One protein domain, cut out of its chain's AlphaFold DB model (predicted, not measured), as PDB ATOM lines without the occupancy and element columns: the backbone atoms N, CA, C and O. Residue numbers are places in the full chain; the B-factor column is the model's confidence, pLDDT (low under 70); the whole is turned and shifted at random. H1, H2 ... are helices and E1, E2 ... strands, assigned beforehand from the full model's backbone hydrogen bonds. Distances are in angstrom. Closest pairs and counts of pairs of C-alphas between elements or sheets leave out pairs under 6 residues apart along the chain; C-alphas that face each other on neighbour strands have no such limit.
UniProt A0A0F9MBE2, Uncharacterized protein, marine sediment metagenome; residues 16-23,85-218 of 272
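Overview. This is residues 16 to 23 and 85 to 218 of the 272 residues of an uncharacterized protein of marine sediment metagenome (UniProt A0A0F9MBE2). A small, strongly twisted sheet of three parallel strands forms the core, with helices H2, H3 and H6 over one face and H7 over the other, while H5 sits at one end of the sheet. The short H1 lies outside, near H7, and the loop of residues 139 to 144 sticks out. The printed part has 142 residues, with seven named helices and three named strands in the order H1 E1 H2 H3 E2 H4 H5 H6 E3 H7; the sheet runs E1 E2 E3, and the class is mixed, helices and strands. It is compact, with a radius of gyration of the C-alphas of 15.7 A and spans of 45 by 34 by 31 A.

Along the chain. H1, residues 16 to 20, begins at C-alpha 16 at (9.519, -2.709, 12.182). After the cut come E1, residues 91 to 97, 19.5 A long; H2, residues 98 to 104; H3, residues 108 to 119, 16.4 A; and E2, residues 123 to 129, 18.8 A, with C-alpha 129 at (12.639, 11.975, 8.044). Then follow H4, residues 147 to 150; H5, residues 155 to 163, 12.0 A; H6, residues 166 to 178, 18.5 A; E3, residues 181 to 186, 16.1 A; and H7, residues 189 to 201, 18.4 A, ending at C-alpha 201 at (12.568, 2.569, 26.997).

Arrangement. E1 and E2 are parallel at 19 degrees, with N 94 and O 125 3.0 A apart, within hydrogen-bond range. E2 and E3 are parallel at 30 degrees, with N 184 and O 126 at 2.9 A. Two strand-helix-strand units, parallel neighbour strands with helices between, are E1, H2 H3, E2, with a right-handed crossover, and E2, H4 H5 H6, E3. The helices make three layers with the sheet: H2, across the strands at a height of 6.5 A, H3, along them at 9.6 A, and H6, along them at 9.7 A, share one face; H7, along them at 9.2 A, is on the opposite face. H5 only grazes the sheet with residues 155 to 159. H5 touches H2 at a steep tilt of 54 degrees, the same way, closest at the C-alphas of Val 98 and Val 159, 5.7 A. H5 and H6 form a helical hairpin; H6 touches H5 with residues 166 to 169 alone, closest at the C-alphas of Ile 160 and Pro 166, 5.1 A. H4 is close to H5 but not clearly touching, with the C-alphas of Leu 150 and Gln 158 5.9 A apart, and so is H1 to H7, with those of Phe 16 and Ile 193 at 7.1 A. Every O i to N i+4 pair is within hydrogen-bond range in H1, H2, H3, H5, H6 and H7; H4 is too short for one.

Size, cuts and confidence. The C-alphas of Glu 88 and Ser 144 are the two farthest apart, 45.2 A. Residues 24 to 84 are not printed, and C-alphas 23 and 85 are 15.8 A apart across the cut. The link from E2 to H4 is long, and residues 202 to 218 hold no named element. The mean pLDDT of the printed part is 72.0, and 48 residues are under 70, among them 132 to 151 and 201 to 218.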
ATOM      1  N   PHE A  16       9.771  -2.350  10.785       86.31
ATOM      2  CA  PHE A  16       9.519  -2.709  12.182       86.31
ATOM      3  C   PHE A  16       9.647  -4.221  12.431       86.31
ATOM      4  O   PHE A  16      10.282  -4.609  13.407       86.31
ATOM      5  N   GLU A  17       9.105  -5.075  11.554       89.25
ATOM      6  CA  GLU A  17       9.253  -6.539  11.652       89.25
ATOM      7  C   GLU A  17      10.719  -6.977  11.562       89.25
ATOM      8  O   GLU A  17      11.157  -7.792  12.373       89.25
ATOM      9  N   ASP A  18      11.479  -6.415  10.620       86.94
ATOM     10  CA  ASP A  18      12.894  -6.725  10.409       86.94
ATOM     11  C   ASP A  18      13.745  -6.315  11.629       86.94
ATOM     12  O   ASP A  18      14.715  -6.996  11.968       86.94
ATOM     13  N   LYS A  19      13.373  -5.226  12.320       84.75
ATOM     14  CA  LYS A  19      14.158  -4.646  13.423       84.75
ATOM     15  C   LYS A  19      13.756  -5.125  14.819       84.75
ATOM     16  O   LYS A  19      14.619  -5.312  15.673       84.75
ATOM     17  N   LEU A  20      12.461  -5.294  15.073       83.44
ATOM     18  CA  LEU A  20      11.912  -5.635  16.391       83.44
ATOM     19  C   LEU A  20      11.342  -7.057  16.463       83.44
ATOM     20  O   LEU A  20      11.020  -7.527  17.555       83.44
ATOM     21  N   GLY A  21      11.226  -7.753  15.329       86.75
ATOM     22  CA  GLY A  21      10.473  -8.997  15.227       86.75
ATOM     23  C   GLY A  21       8.959  -8.755  15.215       86.75
ATOM     24  O   GLY A  21       8.469  -7.684  15.575       86.75
ATOM     25  N   LYS A  22       8.194  -9.775  14.808       84.81
ATOM     26  CA  LYS A  22       6.725  -9.686  14.667       84.81
ATOM     27  C   LYS A  22       5.993  -9.348  15.967       84.81
ATOM     28  O   LYS A  22       4.950  -8.712  15.912       84.81
ATOM     29  N   ASP A  23       6.558  -9.747  17.104       84.81
ATOM     30  CA  ASP A  23       5.965  -9.539  18.430       84.81
ATOM     31  C   ASP A  23       6.523  -8.292  19.144       84.81
ATOM     32  O   ASP A  23       6.123  -7.977  20.263       84.81
ATOM     33  N   THR A  85       2.783   5.655  18.505       84.12
ATOM     34  CA  THR A  85       2.652   5.789  19.962       84.12
ATOM     35  C   THR A  85       3.222   4.532  20.629       84.12
ATOM     36  O   THR A  85       3.820   3.687  19.960       84.12
ATOM     37  N   ASN A  86       3.062   4.380  21.935       73.00
ATOM     38  CA  ASN A  86       3.270   3.111  22.617       73.00
ATOM     39  C   ASN A  86       1.980   2.657  23.312       73.00
ATOM     40  O   ASN A  86       0.988   3.377  23.358       73.00
ATOM     41  N   THR A  87       1.991   1.444  23.857       67.75
ATOM     42  CA  THR A  87       0.839   0.861  24.566       67.75
ATOM     43  C   THR A  87       0.396   1.641  25.799       67.75
ATOM     44  O   THR A  87      -0.743   1.510  26.222       67.75
ATOM     45  N   GLU A  88       1.298   2.416  26.396       65.50
ATOM     46  CA  GLU A  88       1.004   3.261  27.559       65.50
ATOM     47  C   GLU A  88       0.555   4.667  27.152       65.50
ATOM     48  O   GLU A  88       0.268   5.492  28.014       65.50
ATOM     49  N   HIS A  89       0.509   4.949  25.846       64.88
ATOM     50  CA  HIS A  89       0.166   6.255  25.297       64.88
ATOM     51  C   HIS A  89       1.035   7.398  25.845       64.88
ATOM     52  O   HIS A  89       0.593   8.541  25.946       64.88
ATOM     53  N   SER A  90       2.295   7.100  26.182       60.72
ATOM     54  CA  SER A  90       3.221   8.051  26.799       60.72
ATOM     55  C   SER A  90       3.821   9.046  25.803       60.72
ATOM     56  O   SER A  90       4.355  10.077  26.216       60.72
ATOM     57  N   PHE A  91       3.727   8.770  24.497       77.19
ATOM     58  CA  PHE A  91       4.104   9.703  23.439       77.19
ATOM     59  C   PHE A  91       3.263   9.535  22.172       77.19
ATOM     60  O   PHE A  91       2.725   8.461  21.908       77.19
ATOM     61  N   TYR A  92       3.239  10.570  21.333       84.12
ATOM     62  CA  TYR A  92       2.603  10.547  20.016       84.12
ATOM     63  C   TYR A  92       3.454  11.268  18.971       84.12
ATOM     64  O   TYR A  92       3.698  12.469  19.084       84.12
ATOM     65  N   TYR A  93       3.870  10.568  17.915       91.31
ATOM     66  CA  TYR A  93       4.643  11.176  16.829       91.31
ATOM     67  C   TYR A  93       3.967  11.027  15.474       91.31
ATOM     68  O   TYR A  93       3.613   9.928  15.051       91.31
ATOM     69  N   GLU A  94       3.848  12.146  14.769       92.50
ATOM     70  CA  GLU A  94       3.576  12.165  13.336       92.50
ATOM     71  C   GLU A  94       4.903  12.083  12.583       92.50
ATOM     72  O   GLU A  94       5.851  12.808  12.890       92.50
ATOM     73  N   ARG A  95       4.975  11.243  11.558       91.44
ATOM     74  CA  ARG A  95       6.116  11.156  10.654       91.44
ATOM     75  C   ARG A  95       5.816  11.894   9.361       91.44
ATOM     76  O   ARG A  95       4.739  11.800   8.766       91.44
ATOM     77  N   LYS A  96       6.807  12.633   8.878       90.06
ATOM     78  CA  LYS A  96       6.801  13.227   7.543       90.06
ATOM     79  C   LYS A  96       8.157  13.008   6.910       90.06
ATOM     80  O   LYS A  96       9.170  13.425   7.463       90.06
ATOM     81  N   THR A  97       8.178  12.411   5.724       87.94
ATOM     82  CA  THR A  97       9.368  12.506   4.878       87.94
ATOM     83  C   THR A  97       9.576  13.966   4.465       87.94
ATOM     84  O   THR A  97       8.634  14.765   4.477       87.94
ATOM     85  N   VAL A  98      10.789  14.334   4.044       87.38
ATOM     86  CA  VAL A  98      11.071  15.662   3.465       87.38
ATOM     87  C   VAL A  98      10.045  16.045   2.391       87.38
ATOM     88  O   VAL A  98       9.584  17.187   2.353       87.38
ATOM     89  N   PHE A  99       9.628  15.097   1.549       83.06
ATOM     90  CA  PHE A  99       8.631  15.359   0.516       83.06
ATOM     91  C   PHE A  99       7.223  15.536   1.064       83.06
ATOM     92  O   PHE A  99       6.552  16.492   0.671       83.06
ATOM     93  N   ASP A 100       6.786  14.679   1.985       84.94
ATOM     94  CA  ASP A 100       5.465  14.812   2.601       84.94
ATOM     95  C   ASP A 100       5.350  16.117   3.381       84.94
ATOM     96  O   ASP A 100       4.311  16.774   3.358       84.94
ATOM     97  N   PHE A 101       6.434  16.548   4.021       89.50
ATOM     98  CA  PHE A 101       6.508  17.833   4.700       89.50
ATOM     99  C   PHE A 101       6.308  19.000   3.718       89.50
ATOM    100  O   PHE A 101       5.492  19.894   3.955       89.50
ATOM    101  N   ILE A 102       7.003  18.983   2.575       86.50
ATOM    102  CA  ILE A 102       6.881  20.034   1.553       86.50
ATOM    103  C   ILE A 102       5.499  20.013   0.889       86.50
ATOM    104  O   ILE A 102       4.929  21.079   0.641       86.50
ATOM    105  N   SER A 103       4.957  18.834   0.586       82.56
ATOM    106  CA  SER A 103       3.675  18.689  -0.110       82.56
ATOM    107  C   SER A 103       2.490  19.072   0.785       82.56
ATOM    108  O   SER A 103       1.544  19.711   0.318       82.56
ATOM    109  N   SER A 104       2.568  18.784   2.088       82.56
ATOM    110  CA  SER A 104       1.504  19.067   3.064       82.56
ATOM    111  C   SER A 104       1.508  20.495   3.632       82.56
ATOM    112  O   SER A 104       0.556  20.878   4.318       82.56
ATOM    113  N   ARG A 105       2.506  21.326   3.289       78.81
ATOM    114  CA  ARG A 105       2.720  22.685   3.837       78.81
ATOM    115  C   ARG A 105       1.550  23.668   3.722       78.81
ATOM    116  O   ARG A 105       1.523  24.662   4.436       78.81
ATOM    117  N   ARG A 106       0.635  23.464   2.765       69.75
ATOM    118  CA  ARG A 106      -0.419  24.445   2.436       69.75
ATOM    119  C   ARG A 106      -1.586  24.457   3.426       69.75
ATOM    120  O   ARG A 106      -2.176  25.513   3.604       69.75
ATOM    121  N   SER A 107      -1.920  23.322   4.037       71.81
ATOM    122  CA  SER A 107      -3.008  23.237   5.028       71.81
ATOM    123  C   SER A 107      -2.934  21.952   5.852       71.81
ATOM    124  O   SER A 107      -2.978  22.002   7.077       71.81
ATOM    125  N   ARG A 108      -2.713  20.808   5.190       79.31
ATOM    126  CA  ARG A 108      -2.743  19.474   5.815       79.31
ATOM    127  C   ARG A 108      -1.787  19.335   7.005       79.31
ATOM    128  O   ARG A 108      -2.159  18.716   7.995       79.31
ATOM    129  N   LEU A 109      -0.583  19.906   6.928       84.94
ATOM    130  CA  LEU A 109       0.387  19.827   8.024       84.94
ATOM    131  C   LEU A 109      -0.098  20.586   9.270       84.94
ATOM    132  O   LEU A 109      -0.080  20.039  10.364       84.94
ATOM    133  N   TYR A 110      -0.603  21.809   9.097       81.19
ATOM    134  CA  TYR A 110      -1.154  22.624  10.187       81.19
ATOM    135  C   TYR A 110      -2.435  22.042  10.784       81.19
ATOM    136  O   TYR A 110      -2.641  22.112  11.996       81.19
ATOM    137  N   GLU A 111      -3.287  21.442   9.952       78.12
ATOM    138  CA  GLU A 111      -4.462  20.707  10.420       78.12
ATOM    139  C   GLU A 111      -4.056  19.508  11.281       78.12
ATOM    140  O   GLU A 111      -4.669  19.273  12.319       78.12
ATOM    141  N   GLN A 112      -3.018  18.767  10.881       82.75
ATOM    142  CA  GLN A 112      -2.515  17.643  11.668       82.75
ATOM    143  C   GLN A 112      -1.955  18.110  13.011       82.75
ATOM    144  O   GLN A 112      -2.292  17.529  14.038       82.75
ATOM    145  N   MET A 113      -1.170  19.190  13.019       83.44
ATOM    146  CA  MET A 113      -0.637  19.742  14.266       83.44
ATOM    147  C   MET A 113      -1.763  20.229  15.170       83.44
ATOM    148  O   MET A 113      -1.808  19.838  16.322       83.44
ATOM    149  N   THR A 114      -2.740  20.975  14.648       75.88
ATOM    150  CA  THR A 114      -3.907  21.394  15.442       75.88
ATOM    151  C   THR A 114      -4.646  20.195  16.046       75.88
ATOM    152  O   THR A 114      -4.978  20.235  17.221       75.88
ATOM    153  N   LYS A 115      -4.839  19.095  15.302       73.12
ATOM    154  CA  LYS A 115      -5.448  17.871  15.859       73.12
ATOM    155  C   LYS A 115      -4.625  17.287  17.003       73.12
ATOM    156  O   LYS A 115      -5.190  16.964  18.041       73.12
ATOM    157  N   MET A 116      -3.313  17.151  16.823       75.88
ATOM    158  CA  MET A 116      -2.438  16.654  17.887       75.88
ATOM    159  C   MET A 116      -2.466  17.578  19.105       75.88
ATOM    160  O   MET A 116      -2.473  17.108  20.235       75.88
ATOM    161  N   ASP A 117      -2.520  18.888  18.882       71.31
ATOM    162  CA  ASP A 117      -2.583  19.887  19.944       71.31
ATOM    163  C   ASP A 117      -3.847  19.734  20.788       71.31
ATOM    164  O   ASP A 117      -3.774  19.693  22.009       71.31
ATOM    165  N   THR A 118      -4.988  19.598  20.107       62.06
ATOM    166  CA  THR A 118      -6.317  19.519  20.715       62.06
ATOM    167  C   THR A 118      -6.566  18.202  21.442       62.06
ATOM    168  O   THR A 118      -7.211  18.213  22.483       62.06
ATOM    169  N   PHE A 119      -6.117  17.071  20.890       62.75
ATOM    170  CA  PHE A 119      -6.548  15.751  21.369       62.75
ATOM    171  C   PHE A 119      -5.498  14.981  22.165       62.75
ATOM    172  O   PHE A 119      -5.849  13.993  22.806       62.75
ATOM    173  N   ILE A 120      -4.227  15.383  22.112       64.69
ATOM    174  CA  ILE A 120      -3.158  14.694  22.832       64.69
ATOM    175  C   ILE A 120      -2.696  15.561  24.000       64.69
ATOM    176  O   ILE A 120      -2.031  16.589  23.825       64.69
ATOM    177  N   GLU A 121      -3.012  15.085  25.200       56.72
ATOM    178  CA  GLU A 121      -2.404  15.531  26.446       56.72
ATOM    179  C   GLU A 121      -1.119  14.720  26.673       56.72
ATOM    180  O   GLU A 121      -1.144  13.490  26.685       56.72
ATOM    181  N   GLY A 122       0.025  15.395  26.802       60.38
ATOM    182  CA  GLY A 122       1.328  14.753  26.998       60.38
ATOM    183  C   GLY A 122       2.282  14.888  25.811       60.38
ATOM    184  O   GLY A 122       2.153  15.784  24.975       60.38
ATOM    185  N   ARG A 123       3.299  14.019  25.777       71.44
ATOM    186  CA  ARG A 123       4.438  14.142  24.860       71.44
ATOM    187  C   ARG A 123       3.994  13.923  23.416       71.44
ATOM    188  O   ARG A 123       3.547  12.839  23.048       71.44
ATOM    189  N   LYS A 124       4.152  14.941  22.575       83.12
ATOM    190  CA  LYS A 124       3.737  14.899  21.170       83.12
ATOM    191  C   LYS A 124       4.753  15.586  20.270       83.12
ATOM    192  O   LYS A 124       5.458  16.490  20.709       83.12
ATOM    193  N   GLY A 125       4.852  15.173  19.012       89.19
ATOM    194  CA  GLY A 125       5.811  15.793  18.106       89.19
ATOM    195  C   GLY A 125       5.745  15.345  16.656       89.19
ATOM    196  O   GLY A 125       4.974  14.472  16.264       89.19
ATOM    197  N   LEU A 126       6.612  15.959  15.861       93.06
ATOM    198  CA  LEU A 126       6.800  15.682  14.449       93.06
ATOM    199  C   LEU A 126       8.213  15.143  14.208       93.06
ATOM    200  O   LEU A 126       9.200  15.780  14.575       93.06
ATOM    201  N   ILE A 127       8.302  14.003  13.528       92.69
ATOM    202  CA  ILE A 127       9.547  13.432  13.019       92.69
ATOM    203  C   ILE A 127       9.670  13.810  11.541       92.69
ATOM    204  O   ILE A 127       8.885  13.356  10.706       92.69
ATOM    205  N   LEU A 128      10.655  14.648  11.218       92.19
ATOM    206  CA  LEU A 128      11.069  14.933   9.851       92.19
ATOM    207  C   LEU A 128      12.140  13.928   9.426       92.19
ATOM    208  O   LEU A 128      13.304  14.041   9.815       92.19
ATOM    209  N   GLU A 129      11.741  12.983   8.587       89.38
ATOM    210  CA  GLU A 129      12.639  11.975   8.044       89.38
ATOM    211  C   GLU A 129      13.289  12.465   6.747       89.38
ATOM    212  O   GLU A 129      12.614  12.841   5.780       89.38
ATOM    213  N   GLY A 130      14.616  12.475   6.752       85.00
ATOM    214  CA  GLY A 130      15.475  12.818   5.635       85.00
ATOM    215  C   GLY A 130      15.421  11.806   4.506       85.00
ATOM    216  O   GLY A 130      14.901  10.700   4.620       85.00
ATOM    217  N   MET A 131      16.003  12.209   3.388       75.50
ATOM    218  CA  MET A 131      16.283  11.304   2.289       75.50
ATOM    219  C   MET A 131      17.710  10.797   2.453       75.50
ATOM    220  O   MET A 131      18.650  11.596   2.452       75.50
ATOM    221  N   SER A 132      17.872   9.482   2.593       64.25
ATOM    222  CA  SER A 132      19.159   8.849   2.292       64.25
ATOM    223  C   SER A 132      19.380   8.849   0.771       64.25
ATOM    224  O   SER A 132      18.492   9.243   0.012       64.25
ATOM    225  N   ASP A 133      20.548   8.405   0.299       50.25
ATOM    226  CA  ASP A 133      20.914   8.356  -1.131       50.25
ATOM    227  C   ASP A 133      19.890   7.620  -2.031       50.25
ATOM    228  O   ASP A 133      19.939   7.708  -3.262       50.25
ATOM    229  N   TYR A 134      18.927   6.919  -1.426       44.22
ATOM    230  CA  TYR A 134      17.834   6.226  -2.082       44.22
ATOM    231  C   TYR A 134      16.519   7.022  -2.007       44.22
ATOM    232  O   TYR A 134      15.872   7.117  -0.966       44.22
ATOM    233  N   VAL A 135      16.088   7.561  -3.149       46.88
ATOM    234  CA  VAL A 135      14.744   8.129  -3.339       46.88
ATOM    235  C   VAL A 135      13.895   7.086  -4.072       46.88
ATOM    236  O   VAL A 135      14.184   6.832  -5.248       46.88
ATOM    237  N   PRO A 136      12.865   6.482  -3.446       42.19
ATOM    238  CA  PRO A 136      11.883   5.694  -4.176       42.19
ATOM    239  C   PRO A 136      11.177   6.592  -5.192       42.19
ATOM    240  O   PRO A 136      10.884   7.756  -4.912       42.19
ATOM    241  N   LEU A 137      10.964   6.049  -6.387       43.28
ATOM    242  CA  LEU A 137      10.437   6.748  -7.551       43.28
ATOM    243  C   LEU A 137       9.155   7.534  -7.230       43.28
ATOM    244  O   LEU A 137       8.094   6.945  -7.054       43.28
ATOM    245  N   TYR A 138       9.247   8.864  -7.260       40.12
ATOM    246  CA  TYR A 138       8.121   9.726  -7.608       40.12
ATOM    247  C   TYR A 138       8.482  10.550  -8.848       40.12
ATOM    248  O   TYR A 138       9.598  11.054  -8.980       40.12
ATOM    249  N   ASP A 139       7.514  10.584  -9.761       39.81
ATOM    250  CA  ASP A 139       7.527  10.965 -11.175       39.81
ATOM    251  C   ASP A 139       8.359  12.184 -11.603       39.81
ATOM    252  O   ASP A 139       8.550  13.128 -10.842       39.81
ATOM    253  N   ALA A 140       8.761  12.133 -12.886       42.25
ATOM    254  CA  ALA A 140       9.190  13.128 -13.895       42.25
ATOM    255  C   ALA A 140       9.517  14.596 -13.523       42.25
ATOM    256  O   ALA A 140      10.295  15.240 -14.221       42.25
ATOM    257  N   TYR A 141       8.957  15.149 -12.457       43.62
ATOM    258  CA  TYR A 141       9.099  16.536 -12.030       43.62
ATOM    259  C   TYR A 141      10.480  16.864 -11.425       43.62
ATOM    260  O   TYR A 141      10.830  18.036 -11.311       43.62
ATOM    261  N   TRP A 142      11.280  15.854 -11.048       55.44
ATOM    262  CA  TRP A 142      12.434  16.057 -10.156       55.44
ATOM    263  C   TRP A 142      13.733  15.331 -10.549       55.44
ATOM    264  O   TRP A 142      14.655  15.233  -9.739       55.44
ATOM    265  N   GLN A 143      13.866  14.887 -11.804       51.50
ATOM    266  CA  GLN A 143      15.122  14.317 -12.336       51.50
ATOM    267  C   GLN A 143      16.298  15.319 -12.370       51.50
ATOM    268  O   GLN A 143      17.437  14.918 -12.581       51.50
ATOM    269  N   SER A 144      16.040  16.612 -12.143       51.84
ATOM    270  CA  SER A 144      17.035  17.694 -12.139       51.84
ATOM    271  C   SER A 144      17.628  18.017 -10.760       51.84
ATOM    272  O   SER A 144      18.441  18.935 -10.652       51.84
ATOM    273  N   ILE A 145      17.228  17.306  -9.701       60.97
ATOM    274  CA  ILE A 145      17.759  17.522  -8.351       60.97
ATOM    275  C   ILE A 145      19.070  16.746  -8.186       60.97
ATOM    276  O   ILE A 145      19.093  15.521  -8.325       60.97
ATOM    277  N   ASP A 146      20.151  17.447  -7.837       61.34
ATOM    278  CA  ASP A 146      21.430  16.821  -7.497       61.34
ATOM    279  C   ASP A 146      21.320  16.058  -6.164       61.34
ATOM    280  O   ASP A 146      21.400  16.623  -5.068       61.34
ATOM    281  N   LYS A 147      21.118  14.742  -6.273       60.78
ATOM    282  CA  LYS A 147      20.977  13.824  -5.135       60.78
ATOM    283  C   LYS A 147      22.227  13.797  -4.247       60.78
ATOM    284  O   LYS A 147      22.095  13.642  -3.037       60.78
ATOM    285  N   GLY A 148      23.415  14.027  -4.817       60.69
ATOM    286  CA  GLY A 148      24.677  14.035  -4.070       60.69
ATOM    287  C   GLY A 148      24.814  15.226  -3.116       60.69
ATOM    288  O   GLY A 148      25.569  15.159  -2.143       60.69
ATOM    289  N   VAL A 149      24.072  16.310  -3.363       67.12
ATOM    290  CA  VAL A 149      23.987  17.462  -2.455       67.12
ATOM    291  C   VAL A 149      23.007  17.188  -1.316       67.12
ATOM    292  O   VAL A 149      23.318  17.508  -0.171       67.12
ATOM    293  N   LEU A 150      21.857  16.561  -1.592       67.62
ATOM    294  CA  LEU A 150      20.836  16.292  -0.572       67.62
ATOM    295  C   LEU A 150      21.318  15.344   0.530       67.62
ATOM    296  O   LEU A 150      21.082  15.638   1.699       67.62
ATOM    297  N   GLY A 151      22.057  14.284   0.183       65.69
ATOM    298  CA  GLY A 151      22.598  13.328   1.163       65.69
ATOM    299  C   GLY A 151      23.579  13.943   2.175       65.69
ATOM    300  O   GLY A 151      23.846  13.359   3.220       65.69
ATOM    301  N   LYS A 152      24.094  15.154   1.910       71.38
ATOM    302  CA  LYS A 152      24.996  15.898   2.811       71.38
ATOM    303  C   LYS A 152      24.277  16.927   3.687       71.38
ATOM    304  O   LYS A 152      24.904  17.532   4.557       71.38
ATOM    305  N   LEU A 153      22.993  17.175   3.442       77.88
ATOM    306  CA  LEU A 153      22.184  18.151   4.169       77.88
ATOM    307  C   LEU A 153      21.341  17.441   5.224       77.88
ATOM    308  O   LEU A 153      20.732  16.420   4.927       77.88
ATOM    309  N   SER A 154      21.235  18.012   6.429       82.12
ATOM    310  CA  SER A 154      20.259  17.541   7.431       82.12
ATOM    311  C   SER A 154      18.826  17.584   6.887       82.12
ATOM    312  O   SER A 154      18.547  18.412   6.015       82.12
ATOM    313  N   PRO A 155      17.890  16.769   7.406       87.56
ATOM    314  CA  PRO A 155      16.514  16.724   6.901       87.56
ATOM    315  C   PRO A 155      15.855  18.109   6.771       87.56
ATOM    316  O   PRO A 155      15.264  18.432   5.740       87.56
ATOM    317  N   ILE A 156      16.037  19.000   7.752       84.94
ATOM    318  CA  ILE A 156      15.510  20.371   7.670       84.94
ATOM    319  C   ILE A 156      16.204  21.209   6.590       84.94
ATOM    320  O   ILE A 156      15.563  22.007   5.907       84.94
ATOM    321  N   GLN A 157      17.511  21.026   6.391       82.44
ATOM    322  CA  GLN A 157      18.250  21.690   5.319       82.44
ATOM    323  C   GLN A 157      17.825  21.167   3.944       82.44
ATOM    324  O   GLN A 157      17.739  21.967   3.015       82.44
ATOM    325  N   GLN A 158      17.498  19.876   3.819       83.19
ATOM    326  CA  GLN A 158      16.906  19.309   2.606       83.19
ATOM    327  C   GLN A 158      15.561  19.987   2.306       83.19
ATOM    328  O   GLN A 158      15.363  20.475   1.193       83.19
ATOM    329  N   VAL A 159      14.677  20.139   3.306       85.56
ATOM    330  CA  VAL A 159      13.415  20.891   3.153       85.56
ATOM    331  C   VAL A 159      13.668  22.323   2.691       85.56
ATOM    332  O   VAL A 159      13.055  22.769   1.724       85.56
ATOM    333  N   ILE A 160      14.576  23.055   3.342       81.88
ATOM    334  CA  ILE A 160      14.875  24.453   2.997       81.88
ATOM    335  C   ILE A 160      15.406  24.564   1.566       81.88
ATOM    336  O   ILE A 160      14.969  25.442   0.815       81.88
ATOM    337  N   HIS A 161      16.327  23.673   1.197       82.75
ATOM    338  CA  HIS A 161      16.940  23.630  -0.122       82.75
ATOM    339  C   HIS A 161      15.893  23.377  -1.214       82.75
ATOM    340  O   HIS A 161      15.829  24.116  -2.199       82.75
ATOM    341  N   LEU A 162      15.025  22.386  -1.007       81.88
ATOM    342  CA  LEU A 162      14.010  21.974  -1.973       81.88
ATOM    343  C   LEU A 162      12.825  22.941  -2.042       81.88
ATOM    344  O   LEU A 162      12.386  23.328  -3.123       81.88
ATOM    345  N   ALA A 163      12.313  23.380  -0.893       80.25
ATOM    346  CA  ALA A 163      11.155  24.260  -0.825       80.25
ATOM    347  C   ALA A 163      11.477  25.708  -1.215       80.25
ATOM    348  O   ALA A 163      10.544  26.446  -1.543       80.25
ATOM    349  N   LYS A 164      12.754  26.122  -1.128       77.62
ATOM    350  CA  LYS A 164      13.234  27.509  -1.290       77.62
ATOM    351  C   LYS A 164      12.451  28.512  -0.431       77.62
ATOM    352  O   LYS A 164      12.144  29.623  -0.859       77.62
ATOM    353  N   ARG A 165      12.072  28.088   0.779       74.19
ATOM    354  CA  ARG A 165      11.268  28.858   1.749       74.19
ATOM    355  C   ARG A 165      11.834  28.705   3.169       74.19
ATOM    356  O   ARG A 165      11.175  28.107   4.028       74.19
ATOM    357  N   PRO A 166      13.060  29.194   3.431       77.50
ATOM    358  CA  PRO A 166      13.688  29.066   4.743       77.50
ATOM    359  C   PRO A 166      12.868  29.723   5.856       77.50
ATOM    360  O   PRO A 166      12.756  29.162   6.941       77.50
ATOM    361  N   GLU A 167      12.253  30.877   5.596       70.88
ATOM    362  CA  GLU A 167      11.500  31.630   6.601       70.88
ATOM    363  C   GLU A 167      10.276  30.855   7.075       70.88
ATOM    364  O   GLU A 167      10.075  30.704   8.275       70.88
ATOM    365  N   TRP A 168       9.494  30.322   6.133       82.38
ATOM    366  CA  TRP A 168       8.308  29.532   6.456       82.38
ATOM    367  C   TRP A 168       8.682  28.275   7.248       82.38
ATOM    368  O   TRP A 168       8.087  28.003   8.284       82.38
ATOM    369  N   THR A 169       9.726  27.566   6.807       79.81
ATOM    370  CA  THR A 169      10.187  26.326   7.446       79.81
ATOM    371  C   THR A 169      10.590  26.567   8.903       79.81
ATOM    372  O   THR A 169      10.140  25.864   9.804       79.81
ATOM    373  N   TRP A 170      11.382  27.613   9.166       80.00
ATOM    374  CA  TRP A 170      11.784  27.957  10.532       80.00
ATOM    375  C   TRP A 170      10.652  28.540  11.374       80.00
ATOM    376  O   TRP A 170      10.661  28.383  12.593       80.00
ATOM    377  N   SER A 171       9.692  29.245  10.775       74.75
ATOM    378  CA  SER A 171       8.494  29.687  11.495       74.75
ATOM    379  C   SER A 171       7.628  28.503  11.918       74.75
ATOM    380  O   SER A 171       7.230  28.454  13.075       74.75
ATOM    381  N   PHE A 172       7.444  27.507  11.048       84.19
ATOM    382  CA  PHE A 172       6.719  26.280  11.376       84.19
ATOM    383  C   PHE A 172       7.374  25.511  12.535       84.19
ATOM    384  O   PHE A 172       6.712  25.209  13.522       84.19
ATOM    385  N   VAL A 173       8.690  25.267  12.478       82.88
ATOM    386  CA  VAL A 173       9.421  24.571  13.561       82.88
ATOM    387  C   VAL A 173       9.306  25.314  14.897       82.88
ATOM    388  O   VAL A 173       9.230  24.696  15.955       82.88
ATOM    389  N   ARG A 174       9.280  26.650  14.870       72.00
ATOM    390  CA  ARG A 174       9.079  27.455  16.083       72.00
ATOM    391  C   ARG A 174       7.655  27.364  16.608       72.00
ATOM    392  O   ARG A 174       7.476  27.329  17.818       72.00
ATOM    393  N   GLU A 175       6.665  27.315  15.728       77.00
ATOM    394  CA  GLU A 175       5.272  27.134  16.125       77.00
ATOM    395  C   GLU A 175       5.035  25.786  16.802       77.00
ATOM    396  O   GLU A 175       4.378  25.758  17.836       77.00
ATOM    397  N   LEU A 176       5.646  24.706  16.300       80.81
ATOM    398  CA  LEU A 176       5.637  23.411  16.990       80.81
ATOM    399  C   LEU A 176       6.118  23.549  18.434       80.81
ATOM    400  O   LEU A 176       5.423  23.148  19.359       80.81
ATOM    401  N   LYS A 177       7.258  24.215  18.632       77.75
ATOM    402  CA  LYS A 177       7.810  24.451  19.967       77.75
ATOM    403  C   LYS A 177       6.884  25.280  20.863       77.75
ATOM    404  O   LYS A 177       6.795  25.003  22.049       77.75
ATOM    405  N   MET A 178       6.205  26.293  20.322       72.50
ATOM    406  CA  MET A 178       5.239  27.094  21.091       72.50
ATOM    407  C   MET A 178       3.995  26.293  21.503       72.50
ATOM    408  O   MET A 178       3.349  26.655  22.477       72.50
ATOM    409  N   ARG A 179       3.676  25.218  20.774       73.50
ATOM    410  CA  ARG A 179       2.596  24.263  21.077       73.50
ATOM    411  C   ARG A 179       3.071  23.074  21.922       73.50
ATOM    412  O   ARG A 179       2.396  22.050  21.978       73.50
ATOM    413  N   ASP A 180       4.265  23.179  22.501       72.44
ATOM    414  CA  ASP A 180       4.915  22.105  23.255       72.44
ATOM    415  C   ASP A 180       5.028  20.788  22.460       72.44
ATOM    416  O   ASP A 180       4.923  19.679  22.983       72.44
ATOM    417  N   MET A 181       5.228  20.918  21.145       82.12
ATOM    418  CA  MET A 181       5.446  19.800  20.236       82.12
ATOM    419  C   MET A 181       6.924  19.661  19.912       82.12
ATOM    420  O   MET A 181       7.586  20.600  19.456       82.12
ATOM    421  N   GLU A 182       7.435  18.450  20.079       86.62
ATOM    422  CA  GLU A 182       8.802  18.124  19.713       86.62
ATOM    423  C   GLU A 182       8.985  18.144  18.193       86.62
ATOM    424  O   GLU A 182       8.107  17.748  17.424       86.62
ATOM    425  N   PHE A 183      10.163  18.573  17.747       87.69
ATOM    426  CA  PHE A 183      10.570  18.480  16.353       87.69
ATOM    427  C   PHE A 183      11.864  17.682  16.257       87.69
ATOM    428  O   PHE A 183      12.919  18.126  16.716       87.69
ATOM    429  N   VAL A 184      11.771  16.502  15.658       88.00
ATOM    430  CA  VAL A 184      12.837  15.504  15.605       88.00
ATOM    431  C   VAL A 184      13.253  15.316  14.155       88.00
ATOM    432  O   VAL A 184      12.419  15.351  13.256       88.00
ATOM    433  N   GLN A 185      14.547  15.140  13.913       90.19
ATOM    434  CA  GLN A 185      15.075  14.863  12.582       90.19
ATOM    435  C   GLN A 185      15.745  13.499  12.580       90.19
ATOM    436  O   GLN A 185      16.639  13.270  13.389       90.19
ATOM    437  N   THR A 186      15.344  12.633  11.659       87.25
ATOM    438  CA  THR A 186      15.931  11.301  11.447       87.25
ATOM    439  C   THR A 186      16.409  11.202  10.005       87.25
ATOM    440  O   THR A 186      15.859  11.857   9.122       87.25
ATOM    441  N   TRP A 187      17.466  10.444   9.730       84.38
ATOM    442  CA  TRP A 187      18.018  10.334   8.374       84.38
ATOM    443  C   TRP A 187      17.289   9.313   7.502       84.38
ATOM    444  O   TRP A 187      17.340   9.400   6.275       84.38
ATOM    445  N   ASN A 188      16.644   8.337   8.130       82.00
ATOM    446  CA  ASN A 188      15.923   7.252   7.485       82.00
ATOM    447  C   ASN A 188      14.956   6.595   8.484       82.00
ATOM    448  O   ASN A 188      14.916   6.938   9.669       82.00
ATOM    449  N   LEU A 189      14.194   5.625   7.985       84.88
ATOM    450  CA  LEU A 189      13.220   4.883   8.772       84.88
ATOM    451  C   LEU A 189      13.853   4.071   9.911       84.88
ATOM    452  O   LEU A 189      13.251   3.964  10.976       84.88
ATOM    453  N   ASP A 190      15.072   3.556   9.735       84.19
ATOM    454  CA  ASP A 190      15.761   2.802  10.786       84.19
ATOM    455  C   ASP A 190      16.057   3.683  12.002       84.19
ATOM    456  O   ASP A 190      15.810   3.266  13.135       84.19
ATOM    457  N   GLU A 191      16.530   4.910  11.777       85.38
ATOM    458  CA  GLU A 191      16.739   5.888  12.844       85.38
ATOM    459  C   GLU A 191      15.427   6.361  13.467       85.38
ATOM    460  O   GLU A 191      15.368   6.585  14.676       85.38
ATOM    461  N   THR A 192      14.363   6.484  12.667       88.50
ATOM    462  CA  THR A 192      13.016   6.744  13.187       88.50
ATOM    463  C   THR A 192      12.590   5.648  14.164       88.50
ATOM    464  O   THR A 192      12.108   5.960  15.252       88.50
ATOM    465  N   ILE A 193      12.824   4.375  13.839       87.75
ATOM    466  CA  ILE A 193      12.524   3.252  14.738       87.75
ATOM    467  C   ILE A 193      13.388   3.317  16.008       87.75
ATOM    468  O   ILE A 193      12.857   3.160  17.107       87.75
ATOM    469  N   ASP A 194      14.692   3.599  15.891       84.19
ATOM    470  CA  ASP A 194      15.581   3.725  17.060       84.19
ATOM    471  C   ASP A 194      15.145   4.844  18.004       84.19
ATOM    472  O   ASP A 194      15.151   4.671  19.224       84.19
ATOM    473  N   PHE A 195      14.729   5.981  17.446       86.50
ATOM    474  CA  PHE A 195      14.178   7.086  18.217       86.50
ATOM    475  C   PHE A 195      12.917   6.673  18.985       86.50
ATOM    476  O   PHE A 195      12.802   6.947  20.177       86.50
ATOM    477  N   LEU A 196      11.986   5.970  18.339       85.75
ATOM    478  CA  LEU A 196      10.750   5.523  18.986       85.75
ATOM    479  C   LEU A 196      11.024   4.520  20.115       85.75
ATOM    480  O   LEU A 196      10.414   4.613  21.179       85.75
ATOM    481  N   ILE A 197      11.987   3.610  19.930       81.94
ATOM    482  CA  ILE A 197      12.434   2.687  20.984       81.94
ATOM    483  C   ILE A 197      13.027   3.461  22.170       81.94
ATOM    484  O   ILE A 197      12.746   3.116  23.317       81.94
ATOM    485  N   GLN A 198      13.815   4.512  21.916       78.19
ATOM    486  CA  GLN A 198      14.347   5.386  22.970       78.19
ATOM    487  C   GLN A 198      13.235   6.112  23.727       78.19
ATOM    488  O   GLN A 198      13.319   6.257  24.944       78.19
ATOM    489  N   CYS A 199      12.183   6.541  23.031       77.44
ATOM    490  CA  CYS A 199      11.020   7.150  23.667       77.44
ATOM    491  C   CYS A 199      10.261   6.167  24.571       77.44
ATOM    492  O   CYS A 199       9.788   6.591  25.620       77.44
ATOM    493  N   ASP A 200      10.176   4.883  24.203       73.94
ATOM    494  CA  ASP A 200       9.503   3.834  24.994       73.94
ATOM    495  C   ASP A 200      10.352   3.345  26.180       73.94
ATOM    496  O   ASP A 200       9.823   3.112  27.260       73.94
ATOM    497  N   LYS A 201      11.671   3.187  25.998       69.31
ATOM    498  CA  LYS A 201      12.568   2.569  26.997       69.31
ATOM    499  C   LYS A 201      13.397   3.562  27.817       69.31
ATOM    500  O   LYS A 201      14.045   3.152  28.775       69.31
ATOM    501  N   GLY A 202      13.419   4.839  27.444       60.38
ATOM    502  CA  GLY A 202      14.319   5.841  28.016       60.38
ATOM    503  C   GLY A 202      15.722   5.845  27.384       60.38
ATOM    504  O   GLY A 202      16.170   4.881  26.756       60.38
ATOM    505  N   TYR A 203      16.434   6.966  27.547       50.53
ATOM    506  CA  TYR A 203      17.727   7.240  26.894       50.53
ATOM    507  C   TYR A 203      18.895   6.359  27.372       50.53
ATOM    508  O   TYR A 203      19.917   6.291  26.689       50.53
ATOM    509  N   ASP A 204      18.754   5.663  28.502       42.03
ATOM    510  CA  ASP A 204      19.836   4.876  29.107       42.03
ATOM    511  C   ASP A 204      20.120   3.551  28.376       42.03
ATOM    512  O   ASP A 204      21.165   2.934  28.584       42.03
ATOM    513  N   HIS A 205      19.227   3.117  27.479       42.88
ATOM    514  CA  HIS A 205      19.283   1.788  26.859       42.88
ATOM    515  C   HIS A 205      19.692   1.761  25.377       42.88
ATOM    516  O   HIS A 205      19.668   0.693  24.767       42.88
ATOM    517  N   THR A 206      20.097   2.892  24.783       39.16
ATOM    518  CA  THR A 206      20.390   2.957  23.335       39.16
ATOM    519  C   THR A 206      21.614   3.841  23.044       39.16
ATOM    520  O   THR A 206      21.781   4.876  23.691       39.16
ATOM    521  N   PRO A 207      22.505   3.474  22.098       39.72
ATOM    522  CA  PRO A 207      23.671   4.290  21.758       39.72
ATOM    523  C   PRO A 207      23.275   5.722  21.361       39.72
ATOM    524  O   PRO A 207      22.349   5.931  20.584       39.72
ATOM    525  N   LYS A 208      23.996   6.705  21.925       42.56
ATOM    526  CA  LYS A 208      23.768   8.164  21.869       42.56
ATOM    527  C   LYS A 208      23.559   8.719  20.446       42.56
ATOM    528  O   LYS A 208      24.470   9.317  19.874       42.56
ATOM    529  N   LEU A 209      22.350   8.619  19.904       42.72
ATOM    530  CA  LEU A 209      21.933   9.349  18.706       42.72
ATOM    531  C   LEU A 209      21.420  10.727  19.142       42.72
ATOM    532  O   LEU A 209      20.295  10.886  19.605       42.72
ATOM    533  N   ARG A 210      22.276  11.752  19.058       39.94
ATOM    534  CA  ARG A 210      21.848  13.148  19.258       39.94
ATOM    535  C   ARG A 210      20.989  13.573  18.060       39.94
ATOM    536  O   ARG A 210      21.536  14.009  17.053       39.94
ATOM    537  N   LEU A 211      19.667  13.462  18.198       46.84
ATOM    538  CA  LEU A 211      18.663  13.790  17.167       46.84
ATOM    539  C   LEU A 211      18.135  15.242  17.243       46.84
ATOM    540  O   LEU A 211      17.271  15.643  16.466       46.84
ATOM    541  N   ILE A 212      18.664  16.055  18.167       43.41
ATOM    542  CA  ILE A 212      18.289  17.467  18.343       43.41
ATOM    543  C   ILE A 212      19.214  18.345  17.477       43.41
ATOM    544  O   ILE A 212      20.436  18.151  17.519       43.41
ATOM    545  N   PRO A 213      18.693  19.316  16.698       35.72
ATOM    546  CA  PRO A 213      19.532  20.216  15.909       35.72
ATOM    547  C   PRO A 213      20.572  20.917  16.794       35.72
ATOM    548  O   PRO A 213      20.232  21.595  17.760       35.72
ATOM    549  N   LYS A 214      21.856  20.780  16.432       34.19
ATOM    550  CA  LYS A 214      22.998  21.343  17.181       34.19
ATOM    551  C   LYS A 214      22.997  22.876  17.274       34.19
ATOM    552  O   LYS A 214      23.727  23.415  18.096       34.19
ATOM    553  N   GLN A 215      22.224  23.575  16.437       34.31
ATOM    554  CA  GLN A 215      22.120  25.035  16.422       34.31
ATOM    555  C   GLN A 215      20.706  25.469  16.022       34.31
ATOM    556  O   GLN A 215      20.301  25.312  14.870       34.31
ATOM    557  N   TYR A 216      19.978  26.073  16.961       38.47
ATOM    558  CA  TYR A 216      18.890  26.990  16.622       38.47
ATOM    559  C   TYR A 216      19.516  28.335  16.218       38.47
ATOM    560  O   TYR A 216      20.458  28.775  16.879       38.47
ATOM    561  N   PRO A 217      19.061  28.997  15.138       39.69
ATOM    562  CA  PRO A 217      19.592  30.304  14.777       39.69
ATOM    563  C   PRO A 217      19.305  31.308  15.899       39.69
ATOM    564  O   PRO A 217      18.151  31.497  16.282       39.69
ATOM    565  N   ASP A 218      20.364  31.958  16.386       42.94
ATOM    566  CA  ASP A 218      20.319  32.974  17.436       42.94
ATOM    567  C   ASP A 218      19.648  34.250  16.896       42.94
ATOM    568  O   ASP A 218      20.263  35.151  16.314       42.94
TER     569      ASP A 218